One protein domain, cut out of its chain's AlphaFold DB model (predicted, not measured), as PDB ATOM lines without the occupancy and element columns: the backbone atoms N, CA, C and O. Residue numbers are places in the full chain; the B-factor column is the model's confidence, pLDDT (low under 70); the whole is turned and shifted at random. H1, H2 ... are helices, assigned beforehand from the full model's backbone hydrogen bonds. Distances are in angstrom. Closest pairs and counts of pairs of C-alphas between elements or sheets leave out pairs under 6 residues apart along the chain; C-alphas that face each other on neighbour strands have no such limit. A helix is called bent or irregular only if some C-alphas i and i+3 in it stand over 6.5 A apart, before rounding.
ATOM      1  N   ASP A 111     -42.630 -35.910   8.401       72.88
ATOM      2  CA  ASP A 111     -42.045 -37.171   7.953       72.88
ATOM      3  C   ASP A 111     -40.514 -37.100   8.085       72.88
ATOM      4  O   ASP A 111     -39.817 -36.475   7.278       72.88
ATOM      5  N   LEU A 112     -40.003 -37.719   9.152       69.50
ATOM      6  CA  LEU A 112     -38.581 -37.764   9.484       69.50
ATOM      7  C   LEU A 112     -37.741 -38.398   8.369       69.50
ATOM      8  O   LEU A 112     -36.616 -37.958   8.155       69.50
ATOM      9  N   GLU A 113     -38.271 -39.373   7.624       74.50
ATOM     10  CA  GLU A 113     -37.515 -40.031   6.550       74.50
ATOM     11  C   GLU A 113     -37.300 -39.087   5.361       74.50
ATOM     12  O   GLU A 113     -36.194 -38.999   4.814       74.50
ATOM     13  N   VAL A 114     -38.334 -38.329   4.982       75.44
ATOM     14  CA  VAL A 114     -38.238 -37.300   3.932       75.44
ATOM     15  C   VAL A 114     -37.245 -36.218   4.348       75.44
ATOM     16  O   VAL A 114     -36.405 -35.786   3.553       75.44
ATOM     17  N   TYR A 115     -37.300 -35.821   5.617       74.62
ATOM     18  CA  TYR A 115     -36.426 -34.803   6.168       74.62
ATOM     19  C   TYR A 115     -34.956 -35.240   6.218       74.62
ATOM     20  O   TYR A 115     -34.091 -34.546   5.681       74.62
ATOM     21  N   GLU A 116     -34.655 -36.415   6.768       81.19
ATOM     22  CA  GLU A 116     -33.289 -36.948   6.820       81.19
ATOM     23  C   GLU A 116     -32.695 -37.142   5.422       81.19
ATOM     24  O   GLU A 116     -31.526 -36.815   5.191       81.19
ATOM     25  N   THR A 117     -33.514 -37.600   4.470       82.19
ATOM     26  CA  THR A 117     -33.113 -37.737   3.065       82.19
ATOM     27  C   THR A 117     -32.747 -36.379   2.466       82.19
ATOM     28  O   THR A 117     -31.715 -36.253   1.803       82.19
ATOM     29  N   SER A 118     -33.539 -35.342   2.748       81.12
ATOM     30  CA  SER A 118     -33.320 -33.980   2.245       81.12
ATOM     31  C   SER A 118     -32.103 -33.261   2.840       81.12
ATOM     32  O   SER A 118     -31.752 -32.187   2.360       81.12
ATOM     33  N   LEU A 119     -31.485 -33.812   3.889       90.12
ATOM     34  CA  LEU A 119     -30.278 -33.283   4.534       90.12
ATOM     35  C   LEU A 119     -29.077 -34.227   4.370       90.12
ATOM     36  O   LEU A 119     -28.053 -34.052   5.035       90.12
ATOM     37  N   SER A 120     -29.203 -35.270   3.545       91.12
ATOM     38  CA  SER A 120     -28.174 -36.304   3.371       91.12
ATOM     39  C   SER A 120     -26.911 -35.803   2.662       91.12
ATOM     40  O   SER A 120     -25.846 -36.395   2.825       91.12
ATOM     41  N   HIS A 121     -27.007 -34.700   1.914       92.75
ATOM     42  CA  HIS A 121     -25.870 -34.041   1.266       92.75
ATOM     43  C   HIS A 121     -25.063 -33.142   2.208       92.75
ATOM     44  O   HIS A 121     -23.947 -32.762   1.857       92.75
ATOM     45  N   LEU A 122     -25.600 -32.796   3.382       92.69
ATOM     46  CA  LEU A 122     -24.910 -31.943   4.345       92.69
ATOM     47  C   LEU A 122     -23.826 -32.723   5.093       92.69
ATOM     48  O   LEU A 122     -24.041 -33.842   5.563       92.69
ATOM     49  N   THR A 123     -22.668 -32.093   5.281       94.94
ATOM     50  CA  THR A 123     -21.652 -32.590   6.215       94.94
ATOM     51  C   THR A 123     -22.164 -32.539   7.658       94.94
ATOM     52  O   THR A 123     -23.131 -31.844   7.972       94.94
ATOM     53  N   ALA A 124     -21.490 -33.236   8.577       93.12
ATOM     54  CA  ALA A 124     -21.839 -33.191  10.002       93.12
ATOM     55  C   ALA A 124     -21.814 -31.759  10.570       93.12
ATOM     56  O   ALA A 124     -22.686 -31.384  11.351       93.12
ATOM     57  N   GLU A 125     -20.849 -30.940  10.145       91.06
ATOM     58  CA  GLU A 125     -20.760 -29.539  10.556       91.06
ATOM     59  C   GLU A 125     -21.906 -28.701   9.977       91.06
ATOM     60  O   GLU A 125     -22.542 -27.932  10.697       91.06
ATOM     61  N   GLN A 126     -22.206 -28.871   8.686       91.88
ATOM     62  CA  GLN A 126     -23.324 -28.188   8.036       91.88
ATOM     63  C   GLN A 126     -24.656 -28.554   8.688       91.88
ATOM     64  O   GLN A 126     -25.471 -27.670   8.937       91.88
ATOM     65  N   ARG A 127     -24.849 -29.829   9.039       91.81
ATOM     66  CA  ARG A 127     -26.034 -30.297   9.761       91.81
ATOM     67  C   ARG A 127     -26.144 -29.657  11.147       91.81
ATOM     68  O   ARG A 127     -27.192 -29.123  11.478       91.81
ATOM     69  N   ALA A 128     -25.051 -29.590  11.908       88.25
ATOM     70  CA  ALA A 128     -25.049 -28.924  13.212       88.25
ATOM     71  C   ALA A 128     -25.383 -27.419  13.119       88.25
ATOM     72  O   ALA A 128     -26.050 -26.869  13.996       88.25
ATOM     73  N   ARG A 129     -24.931 -26.735  12.057       88.25
ATOM     74  CA  ARG A 129     -25.295 -25.331  11.785       88.25
ATOM     75  C   ARG A 129     -26.766 -25.203  11.401       88.25
ATOM     76  O   ARG A 129     -27.450 -24.332  11.930       88.25
ATOM     77  N   TYR A 130     -27.234 -26.074  10.514       92.31
ATOM     78  CA  TYR A 130     -28.624 -26.146  10.090       92.31
ATOM     79  C   TYR A 130     -29.550 -26.308  11.315       92.31
ATOM     80  O   TYR A 130     -30.434 -25.476  11.523       92.31
ATOM     81  N   ASP A 131     -29.277 -27.287  12.186       88.44
ATOM     82  CA  ASP A 131     -30.090 -27.575  13.377       88.44
ATOM     83  C   ASP A 131     -30.118 -26.379  14.335       88.44
ATOM     84  O   ASP A 131     -31.155 -26.034  14.904       88.44
ATOM     85  N   ARG A 132     -28.980 -25.692  14.483       87.56
ATOM     86  CA  ARG A 132     -28.879 -24.476  15.296       87.56
ATOM     87  C   ARG A 132     -29.773 -23.360  14.755       87.56
ATOM     88  O   ARG A 132     -30.514 -22.755  15.525       87.56
ATOM     89  N   VAL A 133     -29.715 -23.073  13.454       88.19
ATOM     90  CA  VAL A 133     -30.532 -22.013  12.835       88.19
ATOM     91  C   VAL A 133     -32.020 -22.346  12.939       88.19
ATOM     92  O   VAL A 133     -32.808 -21.480  13.327       88.19
ATOM     93  N   LEU A 134     -32.388 -23.602  12.671       90.81
ATOM     94  CA  LEU A 134     -33.753 -24.109  12.797       90.81
ATOM     95  C   LEU A 134     -34.303 -23.888  14.216       90.81
ATOM     96  O   LEU A 134     -35.328 -23.227  14.400       90.81
ATOM     97  N   ASN A 135     -33.597 -24.399  15.227       86.38
ATOM     98  CA  ASN A 135     -34.037 -24.337  16.620       86.38
ATOM     99  C   ASN A 135     -34.118 -22.895  17.133       86.38
ATOM    100  O   ASN A 135     -35.072 -22.540  17.826       86.38
ATOM    101  N   ASN A 136     -33.177 -22.035  16.737       84.31
ATOM    102  CA  ASN A 136     -33.192 -20.631  17.140       84.31
ATOM    103  C   ASN A 136     -34.332 -19.843  16.503       84.31
ATOM    104  O   ASN A 136     -34.943 -19.009  17.175       84.31
ATOM    105  N   TYR A 137     -34.669 -20.118  15.241       89.88
ATOM    106  CA  TYR A 137     -35.855 -19.529  14.626       89.88
ATOM    107  C   TYR A 137     -37.122 -19.918  15.400       89.88
ATOM    108  O   TYR A 137     -37.905 -19.047  15.784       89.88
ATOM    109  N   ILE A 138     -37.292 -21.213  15.678       87.94
ATOM    110  CA  ILE A 138     -38.449 -21.761  16.397       87.94
ATOM    111  C   ILE A 138     -38.570 -21.138  17.794       87.94
ATOM    112  O   ILE A 138     -39.632 -20.622  18.151       87.94
ATOM    113  N   ALA A 139     -37.481 -21.126  18.566       85.12
ATOM    114  CA  ALA A 139     -37.463 -20.566  19.913       85.12
ATOM    115  C   ALA A 139     -37.829 -19.074  19.915       85.12
ATOM    116  O   ALA A 139     -38.682 -18.639  20.693       85.12
ATOM    117  N   ARG A 140     -37.246 -18.284  19.002       85.31
ATOM    118  CA  ARG A 140     -37.568 -16.855  18.860       85.31
ATOM    119  C   ARG A 140     -39.019 -16.634  18.452       85.31
ATOM    120  O   ARG A 140     -39.644 -15.702  18.956       85.31
ATOM    121  N   HIS A 141     -39.552 -17.476  17.566       88.56
ATOM    122  CA  HIS A 141     -40.939 -17.380  17.134       88.56
ATOM    123  C   HIS A 141     -41.894 -17.576  18.313       88.56
ATOM    124  O   HIS A 141     -42.711 -16.696  18.564       88.56
ATOM    125  N   TYR A 142     -41.768 -18.665  19.077       87.75
ATOM    126  CA  TYR A 142     -42.678 -18.928  20.202       87.75
ATOM    127  C   TYR A 142     -42.443 -18.017  21.406       87.75
ATOM    128  O   TYR A 142     -43.386 -17.736  22.136       87.75
ATOM    129  N   ASN A 143     -41.234 -17.484  21.594       85.62
ATOM    130  CA  ASN A 143     -41.016 -16.439  22.593       85.62
ATOM    131  C   ASN A 143     -41.773 -15.147  22.234       85.62
ATOM    132  O   ASN A 143     -42.350 -14.490  23.097       85.62
ATOM    133  N   LYS A 144     -41.791 -14.781  20.946       88.44
ATOM    134  CA  LYS A 144     -42.501 -13.590  20.462       88.44
ATOM    135  C   LYS A 144     -44.013 -13.811  20.344       88.44
ATOM    136  O   LYS A 144     -44.783 -12.882  20.574       88.44
ATOM    137  N   TYR A 145     -44.423 -15.023  19.981       88.62
ATOM    138  CA  TYR A 145     -45.798 -15.412  19.681       88.62
ATOM    139  C   TYR A 145     -46.161 -16.713  20.418       88.62
ATOM    140  O   TYR A 145     -46.299 -17.766  19.789       88.62
ATOM    141  N   PRO A 146     -46.311 -16.664  21.754       89.62
ATOM    142  CA  PRO A 146     -46.533 -17.861  22.570       89.62
ATOM    143  C   PRO A 146     -47.841 -18.587  22.237       89.62
ATOM    144  O   PRO A 146     -47.916 -19.804  22.369       89.62
ATOM    145  N   ASP A 147     -48.847 -17.861  21.741       90.81
ATOM    146  CA  ASP A 147     -50.157 -18.412  21.382       90.81
ATOM    147  C   ASP A 147     -50.242 -18.896  19.920       90.81
ATOM    148  O   ASP A 147     -51.328 -19.236  19.444       90.81
ATOM    149  N   SER A 148     -49.122 -18.922  19.186       87.88
ATOM    150  CA  SER A 148     -49.083 -19.372  17.789       87.88
ATOM    151  C   SER A 148     -49.579 -20.816  17.656       87.88
ATOM    152  O   SER A 148     -49.019 -21.738  18.245       87.88
ATOM    153  N   GLN A 149     -50.642 -21.006  16.870       90.38
ATOM    154  CA  GLN A 149     -51.264 -22.316  16.634       90.38
ATOM    155  C   GLN A 149     -50.769 -22.986  15.345       90.38
ATOM    156  O   GLN A 149     -51.027 -24.167  15.121       90.38
ATOM    157  N   ASN A 150     -50.089 -22.241  14.467       90.38
ATOM    158  CA  ASN A 150     -49.669 -22.743  13.161       90.38
ATOM    159  C   ASN A 150     -48.246 -23.313  13.212       90.38
ATOM    160  O   ASN A 150     -47.319 -22.777  12.603       90.38
ATOM    161  N   HIS A 151     -48.074 -24.394  13.974       88.19
ATOM    162  CA  HIS A 151     -46.761 -24.993  14.216       88.19
ATOM    163  C   HIS A 151     -46.063 -25.461  12.936       88.19
ATOM    164  O   HIS A 151     -44.848 -25.323  12.816       88.19
ATOM    165  N   GLU A 152     -46.835 -25.976  11.979       89.06
ATOM    166  CA  GLU A 152     -46.337 -26.442  10.685       89.06
ATOM    167  C   GLU A 152     -45.713 -25.293   9.884       89.06
ATOM    168  O   GLU A 152     -44.552 -25.388   9.495       89.06
ATOM    169  N   ALA A 153     -46.407 -24.157   9.743       90.00
ATOM    170  CA  ALA A 153     -45.874 -23.015   8.996       90.00
ATOM    171  C   ALA A 153     -44.628 -22.394   9.650       90.00
ATOM    172  O   ALA A 153     -43.710 -21.965   8.950       90.00
ATOM    173  N   VAL A 154     -44.567 -22.368  10.989       89.81
ATOM    174  CA  VAL A 154     -43.362 -21.934  11.718       89.81
ATOM    175  C   VAL A 154     -42.182 -22.843  11.389       89.81
ATOM    176  O   VAL A 154     -41.070 -22.361  11.187       89.81
ATOM    177  N   TRP A 155     -42.421 -24.151  11.320       91.06
ATOM    178  CA  TRP A 155     -41.382 -25.129  11.033       91.06
ATOM    179  C   TRP A 155     -40.910 -25.069   9.577       91.06
ATOM    180  O   TRP A 155     -39.711 -25.106   9.327       91.06
ATOM    181  N   GLU A 156     -41.824 -24.891   8.620       90.88
ATOM    182  CA  GLU A 156     -41.478 -24.683   7.207       90.88
ATOM    183  C   GLU A 156     -40.641 -23.414   6.985       90.88
ATOM    184  O   GLU A 156     -39.706 -23.403   6.179       90.88
ATOM    185  N   ASP A 157     -40.969 -22.324   7.682       92.81
ATOM    186  CA  ASP A 157     -40.185 -21.092   7.624       92.81
ATOM    187  C   ASP A 157     -38.804 -21.271   8.267       92.81
ATOM    188  O   ASP A 157     -37.811 -20.785   7.717       92.81
ATOM    189  N   ALA A 158     -38.732 -22.006   9.381       90.94
ATOM    190  CA  ALA A 158     -37.478 -22.356  10.036       90.94
ATOM    191  C   ALA A 158     -36.577 -23.206   9.124       90.94
ATOM    192  O   ALA A 158     -35.404 -22.875   8.957       90.94
ATOM    193  N   ASP A 159     -37.116 -24.266   8.507       92.88
ATOM    194  CA  ASP A 159     -36.381 -25.145   7.585       92.88
ATOM    195  C   ASP A 159     -35.868 -24.353   6.382       92.88
ATOM    196  O   ASP A 159     -34.678 -24.413   6.068       92.88
ATOM    197  N   ARG A 160     -36.725 -23.532   5.759       93.44
ATOM    198  CA  ARG A 160     -36.330 -22.697   4.615       93.44
ATOM    199  C   ARG A 160     -35.188 -21.749   4.974       93.44
ATOM    200  O   ARG A 160     -34.256 -21.595   4.187       93.44
ATOM    201  N   LEU A 161     -35.251 -21.118   6.149       93.31
ATOM    202  CA  LEU A 161     -34.189 -20.232   6.618       93.31
ATOM    203  C   LEU A 161     -32.894 -20.999   6.912       93.31
ATOM    204  O   LEU A 161     -31.818 -20.541   6.530       93.31
ATOM    205  N   ALA A 162     -32.986 -22.158   7.564       92.44
ATOM    206  CA  ALA A 162     -31.832 -22.986   7.897       92.44
ATOM    207  C   ALA A 162     -31.116 -23.514   6.643       92.44
ATOM    208  O   ALA A 162     -29.886 -23.445   6.575       92.44
ATOM    209  N   ARG A 163     -31.863 -23.954   5.619       94.19
ATOM    210  CA  ARG A 163     -31.299 -24.346   4.312       94.19
ATOM    211  C   ARG A 163     -30.608 -23.184   3.633       94.19
ATOM    212  O   ARG A 163     -29.427 -23.293   3.323       94.19
ATOM    213  N   TRP A 164     -31.306 -22.057   3.483       95.06
ATOM    214  CA  TRP A 164     -30.724 -20.851   2.894       95.06
ATOM    215  C   TRP A 164     -29.423 -20.455   3.598       95.06
ATOM    216  O   TRP A 164     -28.427 -20.145   2.946       95.06
ATOM    217  N   TYR A 165     -29.397 -20.515   4.933       93.56
ATOM    218  CA  TYR A 165     -28.210 -20.153   5.692       93.56
ATOM    219  C   TYR A 165     -27.018 -21.065   5.369       93.56
ATOM    220  O   TYR A 165     -25.914 -20.585   5.117       93.56
ATOM    221  N   VAL A 166     -27.229 -22.382   5.374       93.19
ATOM    222  CA  VAL A 166     -26.147 -23.363   5.201       93.19
ATOM    223  C   VAL A 166     -25.713 -23.511   3.745       93.19
ATOM    224  O   VAL A 166     -24.523 -23.669   3.481       93.19
ATOM    225  N   GLU A 167     -26.656 -23.467   2.810       93.94
ATOM    226  CA  GLU A 167     -26.412 -23.770   1.399       93.94
ATOM    227  C   GLU A 167     -26.016 -22.533   0.592       93.94
ATOM    228  O   GLU A 167     -25.215 -22.638  -0.335       93.94
ATOM    229  N   GLU A 168     -26.532 -21.357   0.953       93.50
ATOM    230  CA  GLU A 168     -26.331 -20.134   0.175       93.50
ATOM    231  C   GLU A 168     -25.553 -19.080   0.962       93.50
ATOM    232  O   GLU A 168     -24.520 -18.587   0.507       93.50
ATOM    233  N   HIS A 169     -26.018 -18.744   2.165       92.88
ATOM    234  CA  HIS A 169     -25.504 -17.606   2.921       92.88
ATOM    235  C   HIS A 169     -24.085 -17.819   3.453       92.88
ATOM    236  O   HIS A 169     -23.230 -16.946   3.309       92.88
ATOM    237  N   LYS A 170     -23.813 -18.973   4.072       90.50
ATOM    238  CA  LYS A 170     -22.494 -19.256   4.642       90.50
ATOM    239  C   LYS A 170     -21.413 -19.361   3.554       90.50
ATOM    240  O   LYS A 170     -20.407 -18.664   3.691       90.50
ATOM    241  N   PRO A 171     -21.619 -20.107   2.449       93.38
ATOM    242  CA  PRO A 171     -20.663 -20.129   1.341       93.38
ATOM    243  C   PRO A 171     -20.479 -18.762   0.673       93.38
ATOM    244  O   PRO A 171     -19.382 -18.450   0.212       93.38
ATOM    245  N   TYR A 172     -21.533 -17.940   0.608       93.00
ATOM    246  CA  TYR A 172     -21.426 -16.560   0.133       93.00
ATOM    247  C   TYR A 172     -20.445 -15.752   0.988       93.00
ATOM    248  O   TYR A 172     -19.516 -15.159   0.444       93.00
ATOM    249  N   TRP A 173     -20.607 -15.764   2.312       90.25
ATOM    250  CA  TRP A 173     -19.737 -14.991   3.197       90.25
ATOM    251  C   TRP A 173     -18.296 -15.486   3.185       90.25
ATOM    252  O   TRP A 173     -17.383 -14.672   3.188       90.25
ATOM    253  N   GLU A 174     -18.071 -16.796   3.084       91.38
ATOM    254  CA  GLU A 174     -16.722 -17.350   2.918       91.38
ATOM    255  C   GLU A 174     -16.029 -16.815   1.659       91.38
ATOM    256  O   GLU A 174     -14.858 -16.441   1.710       91.38
ATOM    257  N   LYS A 175     -16.760 -16.709   0.540       93.12
ATOM    258  CA  LYS A 175     -16.244 -16.083  -0.687       93.12
ATOM    259  C   LYS A 175     -16.020 -14.585  -0.513       93.12
ATOM    260  O   LYS A 175     -15.003 -14.073  -0.974       93.12
ATOM    261  N   TYR A 176     -16.956 -13.895   0.137       90.50
ATOM    262  CA  TYR A 176     -16.869 -12.456   0.356       90.50
ATOM    263  C   TYR A 176     -15.655 -12.107   1.215       90.50
ATOM    264  O   TYR A 176     -14.844 -11.287   0.801       90.50
ATOM    265  N   TRP A 177     -15.458 -12.787   2.345       89.88
ATOM    266  CA  TRP A 177     -14.304 -12.564   3.214       89.88
ATOM    267  C   TRP A 177     -12.984 -12.873   2.516       89.88
ATOM    268  O   TRP A 177     -12.053 -12.084   2.628       89.88
ATOM    269  N   ALA A 178     -12.913 -13.951   1.731       92.44
ATOM    270  CA  ALA A 178     -11.720 -14.239   0.939       92.44
ATOM    271  C   ALA A 178     -11.394 -13.107  -0.058       92.44
ATOM    272  O   ALA A 178     -10.226 -12.758  -0.230       92.44
ATOM    273  N   ALA A 179     -12.410 -12.505  -0.685       91.12
ATOM    274  CA  ALA A 179     -12.227 -11.354  -1.569       91.12
ATOM    275  C   ALA A 179     -11.844 -10.080  -0.790       91.12
ATOM    276  O   ALA A 179     -10.939  -9.351  -1.197       91.12
ATOM    277  N   SER A 180     -12.468  -9.831   0.363       90.88
ATOM    278  CA  SER A 180     -12.121  -8.712   1.246       90.88
ATOM    279  C   SER A 180     -10.696  -8.820   1.796       90.88
ATOM    280  O   SER A 180     -10.017  -7.805   1.931       90.88
ATOM    281  N   ASP A 181     -10.206 -10.025   2.080       93.44
ATOM    282  CA  ASP A 181      -8.829 -10.246   2.524       93.44
ATOM    283  C   ASP A 181      -7.816  -9.920   1.416       93.44
ATOM    284  O   ASP A 181      -6.744  -9.380   1.703       93.44
ATOM    285  N   GLU A 182      -8.158 -10.166   0.143       92.31
ATOM    286  CA  GLU A 182      -7.345  -9.719  -0.998       92.31
ATOM    287  C   GLU A 182      -7.255  -8.184  -1.028       92.31
ATOM    288  O   GLU A 182      -6.154  -7.636  -1.129       92.31
ATOM    289  N   VAL A 183      -8.382  -7.484  -0.841       92.12
ATOM    290  CA  VAL A 183      -8.423  -6.012  -0.750       92.12
ATOM    291  C   VAL A 183      -7.568  -5.504   0.410       92.12
ATOM    292  O   VAL A 183      -6.715  -4.635   0.207       92.12
ATOM    293  N   LYS A 184      -7.743  -6.067   1.614       93.81
ATOM    294  CA  LYS A 184      -6.968  -5.699   2.809       93.81
ATOM    295  C   LYS A 184      -5.475  -5.889   2.580       93.81
ATOM    296  O   LYS A 184      -4.692  -5.011   2.926       93.81
ATOM    297  N   LYS A 185      -5.072  -6.998   1.956       95.06
ATOM    298  CA  LYS A 185      -3.665  -7.298   1.678       95.06
ATOM    299  C   LYS A 185      -3.025  -6.273   0.742       95.06
ATOM    300  O   LYS A 185      -1.938  -5.788   1.040       95.06
ATOM    301  N   VAL A 186      -3.669  -5.943  -0.379       92.69
ATOM    302  CA  VAL A 186      -3.095  -4.977  -1.336       92.69
ATOM    303  C   VAL A 186      -3.134  -3.554  -0.768       92.69
ATOM    304  O   VAL A 186      -2.191  -2.790  -0.954       92.69
ATOM    305  N   THR A 187      -4.180  -3.212  -0.014       92.81
ATOM    306  CA  THR A 187      -4.272  -1.916   0.677       92.81
ATOM    307  C   THR A 187      -3.206  -1.787   1.765       92.81
ATOM    308  O   THR A 187      -2.617  -0.723   1.909       92.81
ATOM    309  N   ALA A 188      -2.895  -2.865   2.490       94.50
ATOM    310  CA  ALA A 188      -1.804  -2.882   3.459       94.50
ATOM    311  C   ALA A 188      -0.438  -2.661   2.790       94.50
ATOM    312  O   ALA A 188       0.336  -1.858   3.290       94.50
ATOM    313  N   GLU A 189      -0.170  -3.291   1.638       93.75
ATOM    314  CA  GLU A 189       1.059  -3.058   0.854       93.75
ATOM    315  C   GLU A 189       1.171  -1.589   0.405       93.75
ATOM    316  O   GLU A 189       2.231  -0.971   0.503       93.75
ATOM    317  N   TYR A 190       0.057  -1.000  -0.036       92.75
ATOM    318  CA  TYR A 190      -0.011   0.419  -0.382       92.75
ATOM    319  C   TYR A 190       0.232   1.320   0.835       92.75
ATOM    320  O   TYR A 190       1.045   2.239   0.767       92.75
ATOM    321  N   ASN A 191      -0.421   1.048   1.963       90.56
ATOM    322  CA  ASN A 191      -0.266   1.840   3.180       90.56
ATOM    323  C   ASN A 191       1.141   1.722   3.766       90.56
ATOM    324  O   ASN A 191       1.696   2.739   4.153       90.56
ATOM    325  N   GLU A 192       1.752   0.536   3.760       92.88
ATOM    326  CA  GLU A 192       3.138   0.333   4.197       92.88
ATOM    327  C   GLU A 192       4.102   1.196   3.372       92.88
ATOM    328  O   GLU A 192       4.941   1.904   3.933       92.88
ATOM    329  N   PHE A 193       3.908   1.242   2.049       90.25
ATOM    330  CA  PHE A 193       4.644   2.159   1.188       90.25
ATOM    331  C   PHE A 193       4.413   3.629   1.600       90.25
ATOM    332  O   PHE A 193       5.360   4.400   1.776       90.25
ATOM    333  N   PHE A 194       3.165   4.063   1.782       88.44
ATOM    334  CA  PHE A 194       2.894   5.455   2.155       88.44
ATOM    335  C   PHE A 194       3.405   5.809   3.553       88.44
ATOM    336  O   PHE A 194       3.912   6.913   3.743       88.44
ATOM    337  N   ASP A 195       3.349   4.896   4.508       87.94
ATOM    338  CA  ASP A 195       3.870   5.086   5.855       87.94
ATOM    339  C   ASP A 195       5.392   5.237   5.844       87.94
ATOM    340  O   ASP A 195       5.922   6.176   6.446       87.94
ATOM    341  N   GLU A 196       6.106   4.377   5.119       85.31
ATOM    342  CA  GLU A 196       7.570   4.410   5.036       85.31
ATOM    343  C   GLU A 196       8.090   5.647   4.278       85.31
ATOM    344  O   GLU A 196       9.092   6.273   4.665       85.31
ATOM    345  N   TYR A 197       7.414   6.025   3.190       79.62
ATOM    346  CA  TYR A 197       7.922   7.026   2.249       79.62
ATOM    347  C   TYR A 197       7.274   8.407   2.380       79.62
ATOM    348  O   TYR A 197       7.914   9.406   2.034       79.62
ATOM    349  N   TYR A 198       6.049   8.497   2.901       79.62
ATOM    350  CA  TYR A 198       5.281   9.742   2.940       79.62
ATOM    351  C   TYR A 198       4.836  10.165   4.340       79.62
ATOM    352  O   TYR A 198       5.187  11.268   4.765       79.62
ATOM    353  N   LEU A 199       4.043   9.361   5.044       78.69
ATOM    354  CA  LEU A 199       3.313   9.801   6.237       78.69
ATOM    355  C   LEU A 199       4.233   9.996   7.446       78.69
ATOM    356  O   LEU A 199       4.076  10.983   8.163       78.69
ATOM    357  N   ASN A 200       5.263   9.159   7.607       86.38
ATOM    358  CA  ASN A 200       6.217   9.277   8.717       86.38
ATOM    359  C   ASN A 200       7.381  10.250   8.459       86.38
ATOM    360  O   ASN A 200       8.312  10.324   9.260       86.38
ATOM    361  N   ARG A 201       7.352  11.010   7.354       86.38
ATOM    362  CA  ARG A 201       8.406  11.966   6.982       86.38
ATOM    363  C   ARG A 201       7.879  13.393   6.971       86.38
ATOM    364  O   ARG A 201       6.785  13.677   6.479       86.38
ATOM    365  N   SER A 202       8.693  14.330   7.446       93.12
ATOM    366  CA  SER A 202       8.421  15.758   7.286       93.12
ATOM    367  C   SER A 202       8.398  16.153   5.804       93.12
ATOM    368  O   SER A 202       8.990  15.506   4.938       93.12
ATOM    369  N   ALA A 203       7.749  17.274   5.486       90.19
ATOM    370  CA  ALA A 203       7.711  17.786   4.116       90.19
ATOM    371  C   ALA A 203       9.108  18.101   3.536       90.19
ATOM    372  O   ALA A 203       9.270  18.135   2.316       90.19
ATOM    373  N   GLU A 204      10.102  18.356   4.390       94.12
ATOM    374  CA  GLU A 204      11.490  18.571   3.977       94.12
ATOM    375  C   GLU A 204      12.192  17.243   3.670       94.12
ATOM    376  O   GLU A 204      12.778  17.100   2.601       94.12
ATOM    377  N   GLU A 205      12.050  16.239   4.538       92.19
ATOM    378  CA  GLU A 205      12.596  14.892   4.311       92.19
ATOM    379  C   GLU A 205      12.007  14.242   3.058       92.19
ATOM    380  O   GLU A 205      12.737  13.619   2.289       92.19
ATOM    381  N   ARG A 206      10.707  14.438   2.794       89.88
ATOM    382  CA  ARG A 206      10.074  13.989   1.543       89.88
ATOM    383  C   ARG A 206      10.691  14.658   0.317       89.88
ATOM    384  O   ARG A 206      10.981  13.984  -0.667       89.88
ATOM    385  N   ARG A 207      10.916  15.976   0.366       90.12
ATOM    386  CA  ARG A 207      11.553  16.717  -0.735       90.12
ATOM    387  C   ARG A 207      12.993  16.274  -0.955       90.12
ATOM    388  O   ARG A 207      13.382  16.065  -2.097       90.12
ATOM    389  N   GLN A 208      13.765  16.094   0.112       92.81
ATOM    390  CA  GLN A 208      15.135  15.592   0.016       92.81
ATOM    391  C   GLN A 208      15.174  14.175  -0.555       92.81
ATOM    392  O   GLN A 208      15.968  13.909  -1.450       92.81
ATOM    393  N   TYR A 209      14.282  13.294  -0.101       88.50
ATOM    394  CA  TYR A 209      14.156  11.940  -0.632       88.50
ATOM    395  C   TYR A 209      13.890  11.942  -2.144       88.50
ATOM    396  O   TYR A 209      14.638  11.319  -2.893       88.50
ATOM    397  N   HIS A 210      12.912  12.725  -2.609       89.94
ATOM    398  CA  HIS A 210      12.613  12.881  -4.040       89.94
ATOM    399  C   HIS A 210      13.748  13.530  -4.842       89.94
ATOM    400  O   HIS A 210      14.008  13.132  -5.976       89.94
ATOM    401  N   ASN A 211      14.443  14.516  -4.273       93.81
ATOM    402  CA  ASN A 211      15.573  15.176  -4.933       93.81
ATOM    403  C   ASN A 211      16.799  14.262  -5.060       93.81
ATOM    404  O   ASN A 211      17.591  14.444  -5.981       93.81
ATOM    405  N   ASN A 212      16.946  13.294  -4.152       95.06
ATOM    406  CA  ASN A 212      18.048  12.335  -4.158       95.06
ATOM    407  C   ASN A 212      17.804  11.140  -5.094       95.06
ATOM    408  O   ASN A 212      18.753  10.413  -5.376       95.06
ATOM    409  N   MET A 213      16.577  10.943  -5.586       95.81
ATOM    410  CA  MET A 213      16.284   9.930  -6.601       95.81
ATOM    411  C   MET A 213      16.764  10.362  -7.984       95.81
ATOM    412  O   MET A 213      16.484  11.474  -8.447       95.81
ATOM    413  N   SER A 214      17.388   9.427  -8.688       97.44
ATOM    414  CA  SER A 214      17.582   9.492 -10.132       97.44
ATOM    415  C   SER A 214      16.248   9.446 -10.886       97.44
ATOM    416  O   SER A 214      15.229   8.976 -10.375       97.44
ATOM    417  N   ASP A 215      16.250   9.892 -12.141       95.75
ATOM    418  CA  ASP A 215      15.047   9.856 -12.984       95.75
ATOM    419  C   ASP A 215      14.536   8.421 -13.202       95.75
ATOM    420  O   ASP A 215      13.330   8.188 -13.237       95.75
ATOM    421  N   ALA A 216      15.444   7.440 -13.259       95.81
ATOM    422  CA  ALA A 216      15.088   6.027 -13.370       95.81
ATOM    423  C   ALA A 216      14.371   5.494 -12.114       95.81
ATOM    424  O   ALA A 216      13.440   4.695 -12.227       95.81
ATOM    425  N   GLU A 217      14.774   5.940 -10.921       94.44
ATOM    426  CA  GLU A 217      14.117   5.573  -9.658       94.44
ATOM    427  C   GLU A 217      12.734   6.214  -9.544       94.44
ATOM    428  O   GLU A 217      11.782   5.535  -9.162       94.44
ATOM    429  N   LYS A 218      12.595   7.484  -9.947       92.88
ATOM    430  CA  LYS A 218      11.294   8.171  -9.993       92.88
ATOM    431  C   LYS A 218      10.321   7.471 -10.935       92.88
ATOM    432  O   LYS A 218       9.167   7.261 -10.568       92.88
ATOM    433  N   GLU A 219      10.785   7.076 -12.119       94.62
ATOM    434  CA  GLU A 219       9.942   6.360 -13.078       94.62
ATOM    435  C   GLU A 219       9.570   4.964 -12.562       94.62
ATOM    436  O   GLU A 219       8.406   4.572 -12.623       94.62
ATOM    437  N   SER A 220      10.519   4.243 -11.958       93.88
ATOM    438  CA  SER A 220      10.246   2.937 -11.338       93.88
ATOM    439  C   SER A 220       9.205   3.046 -10.220       93.88
ATOM    440  O   SER A 220       8.286   2.229 -10.143       93.88
ATOM    441  N   LEU A 221       9.303   4.087  -9.388       92.12
ATOM    442  CA  LEU A 221       8.335   4.362  -8.334       92.12
ATOM    443  C   LEU A 221       6.943   4.681  -8.901       92.12
ATOM    444  O   LEU A 221       5.938   4.168  -8.409       92.12
ATOM    445  N   LYS A 222       6.871   5.499  -9.954       92.56
ATOM    446  CA  LYS A 222       5.615   5.817 -10.642       92.56
ATOM    447  C   LYS A 222       4.947   4.555 -11.193       92.56
ATOM    448  O   LYS A 222       3.755   4.354 -10.965       92.56
ATOM    449  N   VAL A 223       5.705   3.692 -11.871       95.31
ATOM    450  CA  VAL A 223       5.203   2.413 -12.400       95.31
ATOM    451  C   VAL A 223       4.686   1.519 -11.271       95.31
ATOM    452  O   VAL A 223       3.589   0.977 -11.390       95.31
ATOM    453  N   TYR A 224       5.424   1.419 -10.163       93.06
ATOM    454  CA  TYR A 224       5.012   0.643  -8.992       93.06
ATOM    455  C   TYR A 224       3.692   1.143  -8.385       93.06
ATOM    456  O   TYR A 224       2.780   0.353  -8.155       93.06
ATOM    457  N   LEU A 225       3.539   2.455  -8.193       92.31
ATOM    458  CA  LEU A 225       2.306   3.040  -7.654       92.31
ATOM    459  C   LEU A 225       1.102   2.844  -8.584       92.31
ATOM    460  O   LEU A 225      -0.013   2.597  -8.117       92.31
ATOM    461  N   ILE A 226       1.315   2.928  -9.901       95.06
ATOM    462  CA  ILE A 226       0.280   2.630 -10.898       95.06
ATOM    463  C   ILE A 226      -0.137   1.157 -10.811       95.06
ATOM    464  O   ILE A 226      -1.333   0.863 -10.866       95.06
ATOM    465  N   ASP A 227       0.820   0.238 -10.675       96.00
ATOM    466  CA  ASP A 227       0.543  -1.192 -10.524       96.00
ATOM    467  C   ASP A 227      -0.233  -1.496  -9.236       96.00
ATOM    468  O   ASP A 227      -1.285  -2.136  -9.291       96.00
ATOM    469  N   LEU A 228       0.202  -0.950  -8.095       93.44
ATOM    470  CA  LEU A 228      -0.512  -1.080  -6.824       93.44
ATOM    471  C   LEU A 228      -1.959  -0.606  -6.937       93.44
ATOM    472  O   LEU A 228      -2.878  -1.328  -6.559       93.44
ATOM    473  N   ARG A 229      -2.182   0.580  -7.514       92.88
ATOM    474  CA  ARG A 229      -3.535   1.116  -7.694       92.88
ATOM    475  C   ARG A 229      -4.395   0.214  -8.581       92.88
ATOM    476  O   ARG A 229      -5.561  -0.008  -8.269       92.88
ATOM    477  N   LYS A 230      -3.831  -0.342  -9.660       96.50
ATOM    478  CA  LYS A 230      -4.536  -1.318 -10.506       96.50
ATOM    479  C   LYS A 230      -4.910  -2.573  -9.720       96.50
ATOM    480  O   LYS A 230      -6.044  -3.027  -9.827       96.50
ATOM    481  N   ARG A 231      -3.993  -3.112  -8.913       95.94
ATOM    482  CA  ARG A 231      -4.242  -4.292  -8.069       95.94
ATOM    483  C   ARG A 231      -5.333  -4.030  -7.028       95.94
ATOM    484  O   ARG A 231      -6.182  -4.895  -6.839       95.94
ATOM    485  N   ILE A 232      -5.348  -2.844  -6.411       94.00
ATOM    486  CA  ILE A 232      -6.409  -2.418  -5.483       94.00
ATOM    487  C   ILE A 232      -7.759  -2.396  -6.200       94.00
ATOM    488  O   ILE A 232      -8.706  -3.012  -5.720       94.00
ATOM    489  N   ASN A 233      -7.842  -1.746  -7.364       94.50
ATOM    490  CA  ASN A 233      -9.087  -1.669  -8.130       94.50
ATOM    491  C   ASN A 233      -9.603  -3.059  -8.524       94.50
ATOM    492  O   ASN A 233     -10.774  -3.347  -8.323       94.50
ATOM    493  N   ILE A 234      -8.725  -3.944  -9.009       96.19
ATOM    494  CA  ILE A 234      -9.094  -5.322  -9.367       96.19
ATOM    495  C   ILE A 234      -9.604  -6.094  -8.142       96.19
ATOM    496  O   ILE A 234     -10.585  -6.829  -8.242       96.19
ATOM    497  N   ALA A 235      -8.950  -5.952  -6.986       94.06
ATOM    498  CA  ALA A 235      -9.394  -6.608  -5.758       94.06
ATOM    499  C   ALA A 235     -10.775  -6.091  -5.315       94.06
ATOM    500  O   ALA A 235     -11.634  -6.888  -4.939       94.06
ATOM    501  N   TRP A 236     -11.010  -4.780  -5.418       94.19
ATOM    502  CA  TRP A 236     -12.309  -4.172  -5.131       94.19
ATOM    503  C   TRP A 236     -13.401  -4.632  -6.090       94.19
ATOM    504  O   TRP A 236     -14.475  -5.000  -5.631       94.19
ATOM    505  N   GLU A 237     -13.131  -4.673  -7.396       95.31
ATOM    506  CA  GLU A 237     -14.083  -5.164  -8.401       95.31
ATOM    507  C   GLU A 237     -14.502  -6.611  -8.117       95.31
ATOM    508  O   GLU A 237     -15.689  -6.923  -8.150       95.31
ATOM    509  N   LYS A 238     -13.554  -7.485  -7.750       94.50
ATOM    510  CA  LYS A 238     -13.865  -8.864  -7.340       94.50
ATOM    511  C   LYS A 238     -14.712  -8.918  -6.069       94.50
ATOM    512  O   LYS A 238     -15.652  -9.705  -5.990       94.50
ATOM    513  N   ALA A 239     -14.362  -8.125  -5.055       92.75
ATOM    514  CA  ALA A 239     -15.126  -8.075  -3.811       92.75
ATOM    515  C   ALA A 239     -16.552  -7.562  -4.057       92.75
ATOM    516  O   ALA A 239     -17.498  -8.082  -3.464       92.75
ATOM    517  N   GLU A 240     -16.711  -6.603  -4.967       93.50
ATOM    518  CA  GLU A 240     -17.999  -6.054  -5.375       93.50
ATOM    519  C   GLU A 240     -18.831  -7.064  -6.169       93.50
ATOM    520  O   GLU A 240     -19.997  -7.261  -5.847       93.50
ATOM    521  N   GLU A 241     -18.232  -7.787  -7.118       94.88
ATOM    522  CA  GLU A 241     -18.907  -8.864  -7.854       94.88
ATOM    523  C   GLU A 241     -19.455  -9.928  -6.892       94.88
ATOM    524  O   GLU A 241     -20.606 -10.363  -7.003       94.88
ATOM    525  N   VAL A 242     -18.655 -10.317  -5.890       93.62
ATOM    526  CA  VAL A 242     -19.136 -11.216  -4.839       93.62
ATOM    527  C   VAL A 242     -20.255 -10.545  -4.050       93.62
ATOM    528  O   VAL A 242     -21.277 -11.185  -3.832       93.62
ATOM    529  N   ARG A 243     -20.107  -9.273  -3.654       92.44
ATOM    530  CA  ARG A 243     -21.104  -8.527  -2.871       92.44
ATOM    531  C   ARG A 243     -22.465  -8.473  -3.562       92.44
ATOM    532  O   ARG A 243     -23.472  -8.750  -2.908       92.44
ATOM    533  N   GLU A 244     -22.493  -8.163  -4.854       93.25
ATOM    534  CA  GLU A 244     -23.700  -8.091  -5.685       93.25
ATOM    535  C   GLU A 244     -24.405  -9.451  -5.806       93.25
ATOM    536  O   GLU A 244     -25.632  -9.514  -5.868       93.25
ATOM    537  N   GLY A 245     -23.649 -10.551  -5.747       92.81
ATOM    538  CA  GLY A 245     -24.159 -11.924  -5.747       92.81
ATOM    539  C   GLY A 245     -24.801 -12.392  -4.432       92.81
ATOM    540  O   GLY A 245     -24.965 -13.599  -4.239       92.81
ATOM    541  N   ARG A 246     -25.133 -11.483  -3.501       93.00
ATOM    542  CA  ARG A 246     -25.700 -11.839  -2.190       93.00
ATOM    543  C   ARG A 246     -27.015 -12.608  -2.335       93.00
ATOM    544  O   ARG A 246     -27.972 -12.060  -2.888       93.00
TER     545      ARG A 246
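Overview. This is residues 111 to 246 of the 256 residues of an uncharacterized protein of Candidatus Poribacteria bacterium (UniProt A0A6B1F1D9). A long, kinked helix, H3, makes most of the length of a rod; H5 folds back alongside it after short H4 at one end, and H2 crosses its first part near the other. The 136 printed residues, with five named helices, H1 to H5 in chain order, and no named strand, are all helix in class. The whole is extended, radius of gyration of the C-alphas 26.2 A, spanning 79 by 31 by 24 A.

Along the chain. H3, residues 151 to 199, measures 61.5 A from C-alpha 151 at (-46.761, -24.993, 14.216), with a kink of 32 degrees near residue 170; it is only just irregular, C-alphas 196 and 199 being 7.0 A apart. H5, residues 215 to 244, measures 43.3 A and ends at C-alpha 244 (-23.700, -8.091, -5.685). H2, residues 124 to 144, measures 30.3 A; H4 is residues 203 to 212, H1 residues 112 to 118.

Arrangement. H3 touches H5 with residues 172 to 190 alone, closest C-alphas Ala 179 and Ala 239, 4.9 A, at a shallow tilt of 7 degrees, opposite ways. H3 touches H2 with residues 154 to 166 alone, closest C-alphas Ala 158 and Leu 134, 5.0 A, at 68 degrees, a steep tilt only just short of about perpendicular. H4 is close to H3 but not clearly touching, closest C-alphas Arg 206 and Tyr 198, 6.6 A; H1 touches no helix. Every O i to N i+4 pair is within hydrogen-bond range in H1, H2, H4 and H5, and 42 of 45 in H3.

Size, cuts and confidence. The C-alphas farthest apart, Gln 149 and Ser 214, are 80.4 A apart. Residues 143 to 150 stand free. The printed part has no cut and no long link; residue 112 alone is under pLDDT 70.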